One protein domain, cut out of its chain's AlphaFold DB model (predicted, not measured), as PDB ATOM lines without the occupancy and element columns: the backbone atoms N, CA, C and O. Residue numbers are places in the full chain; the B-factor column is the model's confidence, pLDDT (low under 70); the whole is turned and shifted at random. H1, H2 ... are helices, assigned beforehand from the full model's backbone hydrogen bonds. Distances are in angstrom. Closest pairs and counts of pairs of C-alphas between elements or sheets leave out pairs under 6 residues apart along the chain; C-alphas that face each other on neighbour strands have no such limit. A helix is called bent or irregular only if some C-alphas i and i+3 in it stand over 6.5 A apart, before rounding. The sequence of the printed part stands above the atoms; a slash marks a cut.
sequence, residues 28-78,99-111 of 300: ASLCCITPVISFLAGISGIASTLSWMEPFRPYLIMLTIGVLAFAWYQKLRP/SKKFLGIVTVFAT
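Overview. This is residues 28 to 78 and 99 to 111 of the 300 residues of the protein "Mercuric transport protein MerT" of Echinicola vietnamensis (strain DSM 17526 / LMG 23754 / KMM 6221) (UniProt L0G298). The model is an open hook: one long helix, H3, makes most of its length, with the shorter H4 beside its later part, while a turn through tiny H2 joins its other end to H1, which is set off from the other helices. The printed part has 64 residues with four named helices, in the order H1, H2, H3, H4, and no named strand; the class is all helix. The whole is loose, with a radius of gyration of the C-alphas of 15.3 A, and elongated, spanning 48 by 27 by 16 A.

Arrangement. H1, residues 28 to 40, touches no helix; it is only just apart from H2, residues 46 to 49, their closest C-alphas being 8.1 A apart. H2 and H3, residues 51 to 76, meet only through their link. H3 is irregular, with C-alphas 52 and 55 7.2 A apart, and has a kink of 48 degrees near residue 58. H3, with residues 68 to 75 alone, only just touches H4, residues 100 to 111, with 3 pairs of C-alphas within 8 A; the closest C-alphas, of Leu 68 and Thr 107, are 7.3 A apart. The two run opposite ways at a shallow tilt of 19 degrees. Every O i to N i+4 pair of H4 is within hydrogen-bond range, against 7 of 9 in H1 and 18 of 22 in H3; H2 is too short for such a pair.

Along the chain. H1 begins at C-alpha 28 (-21.774, -9.670, 27.382) and is 19.2 A long. H2 is four residues. H3 measures 37.9 A from C-alpha 51 (-38.192, -13.717, 34.056) to C-alpha 76. H4, 16.5 A, ends at C-alpha 111 (-27.730, -20.896, 15.321).

Size, cuts and confidence. The farthest C-alphas, of Gly 45 and Pro 78, are 47.8 A apart. Residues 79 to 98 are not printed, and C-alphas 78 and 99 are 14.8 A apart across the cut. The links H1 to H2 and H2 to H3 are tight. Residues 28 to 54 and residue 78 are under pLDDT 70.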
ATOM      1  N   ALA A  28     -20.922  -8.746  28.130       63.50
ATOM      2  CA  ALA A  28     -21.774  -9.670  27.382       63.50
ATOM      3  C   ALA A  28     -21.243 -11.111  27.441       63.50
ATOM      4  O   ALA A  28     -22.024 -12.049  27.576       63.50
ATOM      5  N   SER A  29     -19.919 -11.290  27.401       68.69
ATOM      6  CA  SER A  29     -19.273 -12.597  27.557       68.69
ATOM      7  C   SER A  29     -19.470 -13.152  28.969       68.69
ATOM      8  O   SER A  29     -19.822 -14.319  29.115       68.69
ATOM      9  N   LEU A  30     -19.363 -12.317  30.010       63.41
ATOM     10  CA  LEU A  30     -19.672 -12.689  31.396       63.41
ATOM     11  C   LEU A  30     -21.129 -13.160  31.541       63.41
ATOM     12  O   LEU A  30     -21.370 -14.169  32.190       63.41
ATOM     13  N   CYS A  31     -22.083 -12.537  30.843       63.94
ATOM     14  CA  CYS A  31     -23.488 -12.972  30.829       63.94
ATOM     15  C   CYS A  31     -23.701 -14.370  30.195       63.94
ATOM     16  O   CYS A  31     -24.667 -15.056  30.526       63.94
ATOM     17  N   CYS A  32     -22.785 -14.827  29.331       59.50
ATOM     18  CA  CYS A  32     -22.825 -16.147  28.683       59.50
ATOM     19  C   CYS A  32     -21.911 -17.189  29.349       59.50
ATOM     20  O   CYS A  32     -22.178 -18.387  29.271       59.50
ATOM     21  N   ILE A  33     -20.853 -16.748  30.031       68.69
ATOM     22  CA  ILE A  33     -19.927 -17.601  30.780       68.69
ATOM     23  C   ILE A  33     -20.528 -17.980  32.135       68.69
ATOM     24  O   ILE A  33     -20.384 -19.126  32.553       68.69
ATOM     25  N   THR A  34     -21.243 -17.072  32.808       58.06
ATOM     26  CA  THR A  34     -21.867 -17.360  34.108       58.06
ATOM     27  C   THR A  34     -22.842 -18.545  34.049       58.06
ATOM     28  O   THR A  34     -22.722 -19.408  34.912       58.06
ATOM     29  N   PRO A  35     -23.720 -18.700  33.037       64.25
ATOM     30  CA  PRO A  35     -24.544 -19.903  32.887       64.25
ATOM     31  C   PRO A  35     -23.733 -21.189  32.686       64.25
ATOM     32  O   PRO A  35     -24.086 -22.216  33.252       64.25
ATOM     33  N   VAL A  36     -22.632 -21.143  31.926       64.81
ATOM     34  CA  VAL A  36     -21.785 -22.322  31.659       64.81
ATOM     35  C   VAL A  36     -20.988 -22.723  32.903       64.81
ATOM     36  O   VAL A  36     -20.928 -23.902  33.241       64.81
ATOM     37  N   ILE A  37     -20.427 -21.752  33.627       68.00
ATOM     38  CA  ILE A  37     -19.737 -21.990  34.902       68.00
ATOM     39  C   ILE A  37     -20.734 -22.451  35.972       68.00
ATOM     40  O   ILE A  37     -20.430 -23.378  36.712       68.00
ATOM     41  N   SER A  38     -21.936 -21.870  36.028       62.28
ATOM     42  CA  SER A  38     -23.012 -22.278  36.945       62.28
ATOM     43  C   SER A  38     -23.520 -23.690  36.644       62.28
ATOM     44  O   SER A  38     -23.786 -24.452  37.570       62.28
ATOM     45  N   PHE A  39     -23.601 -24.068  35.362       62.31
ATOM     46  CA  PHE A  39     -23.924 -25.426  34.920       62.31
ATOM     47  C   PHE A  39     -22.843 -26.431  35.336       62.31
ATOM     48  O   PHE A  39     -23.165 -27.466  35.911       62.31
ATOM     49  N   LEU A  40     -21.562 -26.103  35.132       62.00
ATOM     50  CA  LEU A  40     -20.441 -26.926  35.605       62.00
ATOM     51  C   LEU A  40     -20.350 -26.980  37.141       62.00
ATOM     52  O   LEU A  40     -19.878 -27.972  37.687       62.00
ATOM     53  N   ALA A  41     -20.832 -25.947  37.835       64.94
ATOM     54  CA  ALA A  41     -20.926 -25.891  39.292       64.94
ATOM     55  C   ALA A  41     -22.212 -26.531  39.860       64.94
ATOM     56  O   ALA A  41     -22.379 -26.562  41.076       64.94
ATOM     57  N   GLY A  42     -23.123 -27.038  39.015       48.59
ATOM     58  CA  GLY A  42     -24.352 -27.719  39.443       48.59
ATOM     59  C   GLY A  42     -25.443 -26.813  40.028       48.59
ATOM     60  O   GLY A  42     -26.378 -27.308  40.653       48.59
ATOM     61  N   ILE A  43     -25.361 -25.493  39.835       54.97
ATOM     62  CA  ILE A  43     -26.322 -24.526  40.383       54.97
ATOM     63  C   ILE A  43     -27.384 -24.236  39.311       54.97
ATOM     64  O   ILE A  43     -27.180 -23.416  38.414       54.97
ATOM     65  N   SER A  44     -28.526 -24.924  39.385       52.84
ATOM     66  CA  SER A  44     -29.637 -24.852  38.416       52.84
ATOM     67  C   SER A  44     -30.654 -23.721  38.675       52.84
ATOM     68  O   SER A  44     -31.708 -23.676  38.046       52.84
ATOM     69  N   GLY A  45     -30.356 -22.776  39.573       52.19
ATOM     70  CA  GLY A  45     -31.344 -21.838  40.133       52.19
ATOM     71  C   GLY A  45     -31.495 -20.456  39.477       52.19
ATOM     72  O   GLY A  45     -32.233 -19.634  40.004       52.19
ATOM     73  N   ILE A  46     -30.820 -20.144  38.365       53.25
ATOM     74  CA  ILE A  46     -30.824 -18.772  37.799       53.25
ATOM     75  C   ILE A  46     -31.980 -18.463  36.829       53.25
ATOM     76  O   ILE A  46     -32.046 -17.359  36.293       53.25
ATOM     77  N   ALA A  47     -32.912 -19.395  36.593       51.06
ATOM     78  CA  ALA A  47     -34.061 -19.131  35.717       51.06
ATOM     79  C   ALA A  47     -34.985 -18.025  36.272       51.06
ATOM     80  O   ALA A  47     -35.565 -17.264  35.503       51.06
ATOM     81  N   SER A  48     -35.066 -17.883  37.596       47.66
ATOM     82  CA  SER A  48     -35.990 -16.976  38.287       47.66
ATOM     83  C   SER A  48     -35.538 -15.511  38.348       47.66
ATOM     84  O   SER A  48     -36.373 -14.635  38.550       47.66
ATOM     85  N   THR A  49     -34.254 -15.196  38.130       55.50
ATOM     86  CA  THR A  49     -33.773 -13.795  38.104       55.50
ATOM     87  C   THR A  49     -33.890 -13.138  36.724       55.50
ATOM     88  O   THR A  49     -33.671 -11.934  36.593       55.50
ATOM     89  N   LEU A  50     -34.265 -13.903  35.690       55.41
ATOM     90  CA  LEU A  50     -34.340 -13.442  34.298       55.41
ATOM     91  C   LEU A  50     -35.771 -13.367  33.744       55.41
ATOM     92  O   LEU A  50     -35.940 -12.941  32.601       55.41
ATOM     93  N   SER A  51     -36.798 -13.716  34.529       57.69
ATOM     94  CA  SER A  51     -38.192 -13.717  34.056       57.69
ATOM     95  C   SER A  51     -38.696 -12.340  33.615       57.69
ATOM     96  O   SER A  51     -39.505 -12.231  32.700       57.69
ATOM     97  N   TRP A  52     -38.141 -11.255  34.163       62.00
ATOM     98  CA  TRP A  52     -38.455  -9.894  33.711       62.00
ATOM     99  C   TRP A  52     -37.922  -9.566  32.295       62.00
ATOM    100  O   TRP A  52     -38.410  -8.642  31.649       62.00
ATOM    101  N   MET A  53     -36.968 -10.343  31.761       63.66
ATOM    102  CA  MET A  53     -36.418 -10.178  30.403       63.66
ATOM    103  C   MET A  53     -37.035 -11.114  29.353       63.66
ATOM    104  O   MET A  53     -36.714 -10.995  28.168       63.66
ATOM    105  N   GLU A  54     -37.933 -12.017  29.745       67.12
ATOM    106  CA  GLU A  54     -38.703 -12.865  28.826       67.12
ATOM    107  C   GLU A  54     -39.390 -12.088  27.687       67.12
ATOM    108  O   GLU A  54     -39.214 -12.491  26.534       67.12
ATOM    109  N   PRO A  55     -40.071 -10.943  27.919       79.44
ATOM    110  CA  PRO A  55     -40.698 -10.196  26.824       79.44
ATOM    111  C   PRO A  55     -39.683  -9.569  25.853       79.44
ATOM    112  O   PRO A  55     -40.008  -9.321  24.693       79.44
ATOM    113  N   PHE A  56     -38.437  -9.344  26.287       79.94
ATOM    114  CA  PHE A  56     -37.379  -8.753  25.461       79.94
ATOM    115  C   PHE A  56     -36.542  -9.788  24.690       79.94
ATOM    116  O   PHE A  56     -35.826  -9.423  23.754       79.94
ATOM    117  N   ARG A  57     -36.658 -11.084  25.019       78.88
ATOM    118  CA  ARG A  57     -35.979 -12.197  24.325       78.88
ATOM    119  C   ARG A  57     -36.057 -12.128  22.792       78.88
ATOM    120  O   ARG A  57     -34.995 -12.191  22.171       78.88
ATOM    121  N   PRO A  58     -37.235 -11.984  22.150       83.44
ATOM    122  CA  PRO A  58     -37.308 -11.970  20.687       83.44
ATOM    123  C   PRO A  58     -36.582 -10.764  20.076       83.44
ATOM    124  O   PRO A  58     -35.959 -10.889  19.022       83.44
ATOM    125  N   TYR A  59     -36.583  -9.618  20.761       87.00
ATOM    126  CA  TYR A  59     -35.874  -8.419  20.312       87.00
ATOM    127  C   TYR A  59     -34.355  -8.604  20.360       87.00
ATOM    128  O   TYR A  59     -33.661  -8.221  19.419       87.00
ATOM    129  N   LEU A  60     -33.835  -9.246  21.410       81.62
ATOM    130  CA  LEU A  60     -32.409  -9.559  21.519       81.62
ATOM    131  C   LEU A  60     -31.961 -10.573  20.456       81.62
ATOM    132  O   LEU A  60     -30.882 -10.416  19.892       81.62
ATOM    133  N   ILE A  61     -32.794 -11.566  20.129       83.94
ATOM    134  CA  ILE A  61     -32.516 -12.526  19.045       83.94
ATOM    135  C   ILE A  61     -32.488 -11.818  17.682       83.94
ATOM    136  O   ILE A  61     -31.589 -12.052  16.877       83.94
ATOM    137  N   MET A  62     -33.426 -10.906  17.420       87.12
ATOM    138  CA  MET A  62     -33.412 -10.123  16.179       87.12
ATOM    139  C   MET A  62     -32.193  -9.201  16.088       87.12
ATOM    140  O   MET A  62     -31.595  -9.069  15.020       87.12
ATOM    141  N   LEU A  63     -31.773  -8.610  17.210       86.75
ATOM    142  CA  LEU A  63     -30.566  -7.788  17.280       86.75
ATOM    143  C   LEU A  63     -29.306  -8.612  16.982       86.75
ATOM    144  O   LEU A  63     -28.461  -8.162  16.208       86.75
ATOM    145  N   THR A  64     -29.175  -9.826  17.531       83.38
ATOM    146  CA  THR A  64     -28.010 -10.686  17.259       83.38
ATOM    147  C   THR A  64     -27.970 -11.162  15.810       83.38
ATOM    148  O   THR A  64     -26.908 -11.103  15.186       83.38
ATOM    149  N   ILE A  65     -29.115 -11.552  15.238       88.88
ATOM    150  CA  ILE A  65     -29.225 -11.897  13.812       88.88
ATOM    151  C   ILE A  65     -28.832 -10.695  12.946       88.88
ATOM    152  O   ILE A  65     -28.042 -10.848  12.016       88.88
ATOM    153  N   GLY A  66     -29.317  -9.495  13.277       90.56
ATOM    154  CA  GLY A  66     -28.979  -8.262  12.565       90.56
ATOM    155  C   GLY A  66     -27.482  -7.945  12.589       90.56
ATOM    156  O   GLY A  66     -26.902  -7.643  11.546       90.56
ATOM    157  N   VAL A  67     -26.825  -8.073  13.746       86.88
ATOM    158  CA  VAL A  67     -25.375  -7.843  13.881       86.88
ATOM    159  C   VAL A  67     -24.566  -8.881  13.098       86.88
ATOM    160  O   VAL A  67     -23.618  -8.514  12.400       86.88
ATOM    161  N   LEU A  68     -24.943 -10.164  13.150       85.19
ATOM    162  CA  LEU A  68     -24.275 -11.218  12.377       85.19
ATOM    163  C   LEU A  68     -24.466 -11.030  10.867       85.19
ATOM    164  O   LEU A  68     -23.508 -11.180  10.106       85.19
ATOM    165  N   ALA A  69     -25.671 -10.652  10.436       86.25
ATOM    166  CA  ALA A  69     -25.963 -10.332   9.043       86.25
ATOM    167  C   ALA A  69     -25.149  -9.121   8.567       86.25
ATOM    168  O   ALA A  69     -24.572  -9.153   7.481       86.25
ATOM    169  N   PHE A  70     -25.029  -8.083   9.397       86.44
ATOM    170  CA  PHE A  70     -24.216  -6.907   9.100       86.44
ATOM    171  C   PHE A  70     -22.717  -7.237   9.021       86.44
ATOM    172  O   PHE A  70     -22.031  -6.761   8.117       86.44
ATOM    173  N   ALA A  71     -22.208  -8.107   9.897       83.50
ATOM    174  CA  ALA A  71     -20.825  -8.584   9.843       83.50
ATOM    175  C   ALA A  71     -20.545  -9.403   8.569       83.50
ATOM    176  O   ALA A  71     -19.521  -9.205   7.908       83.50
ATOM    177  N   TRP A  72     -21.475 -10.279   8.176       84.19
ATOM    178  CA  TRP A  72     -21.409 -10.994   6.901       84.19
ATOM    179  C   TRP A  72     -21.464 -10.041   5.711       84.19
ATOM    180  O   TRP A  72     -20.666 -10.191   4.790       84.19
ATOM    181  N   TYR A  73     -22.335  -9.032   5.753       85.56
ATOM    182  CA  TYR A  73     -22.437  -8.007   4.719       85.56
ATOM    183  C   TYR A  73     -21.128  -7.226   4.570       85.56
ATOM    184  O   TYR A  73     -20.620  -7.108   3.458       85.56
ATOM    185  N   GLN A  74     -20.513  -6.781   5.671       81.56
ATOM    186  CA  GLN A  74     -19.202  -6.124   5.631       81.56
ATOM    187  C   GLN A  74     -18.104  -7.035   5.067       81.56
ATOM    188  O   GLN A  74     -17.226  -6.559   4.353       81.56
ATOM    189  N   LYS A  75     -18.147  -8.345   5.348       75.81
ATOM    190  CA  LYS A  75     -17.129  -9.299   4.876       75.81
ATOM    191  C   LYS A  75     -17.345  -9.786   3.436       75.81
ATOM    192  O   LYS A  75     -16.379 -10.186   2.783       75.81
ATOM    193  N   LEU A  76     -18.591  -9.805   2.959       75.44
ATOM    194  CA  LEU A  76     -18.979 -10.170   1.591       75.44
ATOM    195  C   LEU A  76     -18.956  -8.985   0.633       75.44
ATOM    196  O   LEU A  76     -18.952  -9.216  -0.575       75.44
ATOM    197  N   ARG A  77     -18.946  -7.745   1.141       72.94
ATOM    198  CA  ARG A  77     -18.865  -6.556   0.297       72.94
ATOM    199  C   ARG A  77     -17.583  -6.639  -0.544       72.94
ATOM    200  O   ARG A  77     -16.494  -6.706   0.031       72.94
ATOM    201  N   PRO A  78     -17.682  -6.690  -1.882       60.88
ATOM    202  CA  PRO A  78     -16.503  -6.711  -2.731       60.88
ATOM    203  C   PRO A  78     -15.720  -5.410  -2.520       60.88
ATOM    204  O   PRO A  78     -16.315  -4.333  -2.444       60.88
ATOM    205  N   SER A  99     -10.892 -14.711   9.115       82.31
ATOM    206  CA  SER A  99     -11.263 -15.541   7.974       82.31
ATOM    207  C   SER A  99     -12.782 -15.704   7.842       82.31
ATOM    208  O   SER A  99     -13.527 -15.712   8.824       82.31
ATOM    209  N   LYS A 100     -13.253 -15.915   6.605       81.38
ATOM    210  CA  LYS A 100     -14.658 -16.276   6.332       81.38
ATOM    211  C   LYS A 100     -15.051 -17.596   7.015       81.38
ATOM    212  O   LYS A 100     -16.210 -17.784   7.365       81.38
ATOM    213  N   LYS A 101     -14.076 -18.489   7.239       84.56
ATOM    214  CA  LYS A 101     -14.288 -19.772   7.922       84.56
ATOM    215  C   LYS A 101     -14.627 -19.576   9.397       84.56
ATOM    216  O   LYS A 101     -15.573 -20.189   9.875       84.56
ATOM    217  N   PHE A 102     -13.912 -18.686  10.089       84.81
ATOM    218  CA  PHE A 102     -14.209 -18.360  11.483       84.81
ATOM    219  C   PHE A 102     -15.602 -17.735  11.633       84.81
ATOM    220  O   PHE A 102     -16.390 -18.194  12.457       84.81
ATOM    221  N   LEU A 103     -15.956 -16.774  10.769       82.50
ATOM    222  CA  LEU A 103     -17.295 -16.169  10.772       82.50
ATOM    223  C   LEU A 103     -18.403 -17.212  10.525       82.50
ATOM    224  O   LEU A 103     -19.445 -17.178  11.180       82.50
ATOM    225  N   GLY A 104     -18.162 -18.181   9.636       87.50
ATOM    226  CA  GLY A 104     -19.064 -19.311   9.413       87.50
ATOM    227  C   GLY A 104     -19.250 -20.187  10.656       87.50
ATOM    228  O   GLY A 104     -20.384 -20.475  11.025       87.50
ATOM    229  N   ILE A 105     -18.162 -20.550  11.346       88.12
ATOM    230  CA  ILE A 105     -18.210 -21.367  12.573       88.12
ATOM    231  C   ILE A 105     -19.010 -20.659  13.673       88.12
ATOM    232  O   ILE A 105     -19.887 -21.270  14.281       88.12
ATOM    233  N   VAL A 106     -18.753 -19.365  13.895       86.81
ATOM    234  CA  VAL A 106     -19.482 -18.565  14.893       86.81
ATOM    235  C   VAL A 106     -20.973 -18.498  14.560       86.81
ATOM    236  O   VAL A 106     -21.807 -18.633  15.451       86.81
ATOM    237  N   THR A 107     -21.318 -18.356  13.277       87.75
ATOM    238  CA  THR A 107     -22.719 -18.332  12.831       87.75
ATOM    239  C   THR A 107     -23.409 -19.672  13.107       87.75
ATOM    240  O   THR A 107     -24.491 -19.685  13.685       87.75
ATOM    241  N   VAL A 108     -22.768 -20.800  12.775       90.69
ATOM    242  CA  VAL A 108     -23.312 -22.149  13.028       90.69
ATOM    243  C   VAL A 108     -23.516 -22.390  14.523       90.69
ATOM    244  O   VAL A 108     -24.590 -22.824  14.943       90.69
ATOM    245  N   PHE A 109     -22.524 -22.055  15.346       87.06
ATOM    246  CA  PHE A 109     -22.617 -22.216  16.796       87.06
ATOM    247  C   PHE A 109     -23.726 -21.345  17.409       87.06
ATOM    248  O   PHE A 109     -24.502 -21.821  18.242       87.06
ATOM    249  N   ALA A 110     -23.856 -20.093  16.956       85.62
ATOM    250  CA  ALA A 110     -24.934 -19.201  17.375       85.62
ATOM    251  C   ALA A 110     -26.311 -19.758  16.982       85.62
ATOM    252  O   ALA A 110     -27.212 -19.787  17.816       85.62
ATOM    253  N   THR A 111     -26.469 -20.273  15.756       84.69
ATOM    254  CA  THR A 111     -27.730 -20.896  15.321       84.69
ATOM    255  C   THR A 111     -28.067 -22.155  16.112       84.69
ATOM    256  O   THR A 111     -29.216 -22.326  16.502       84.69
TER     257      THR A 111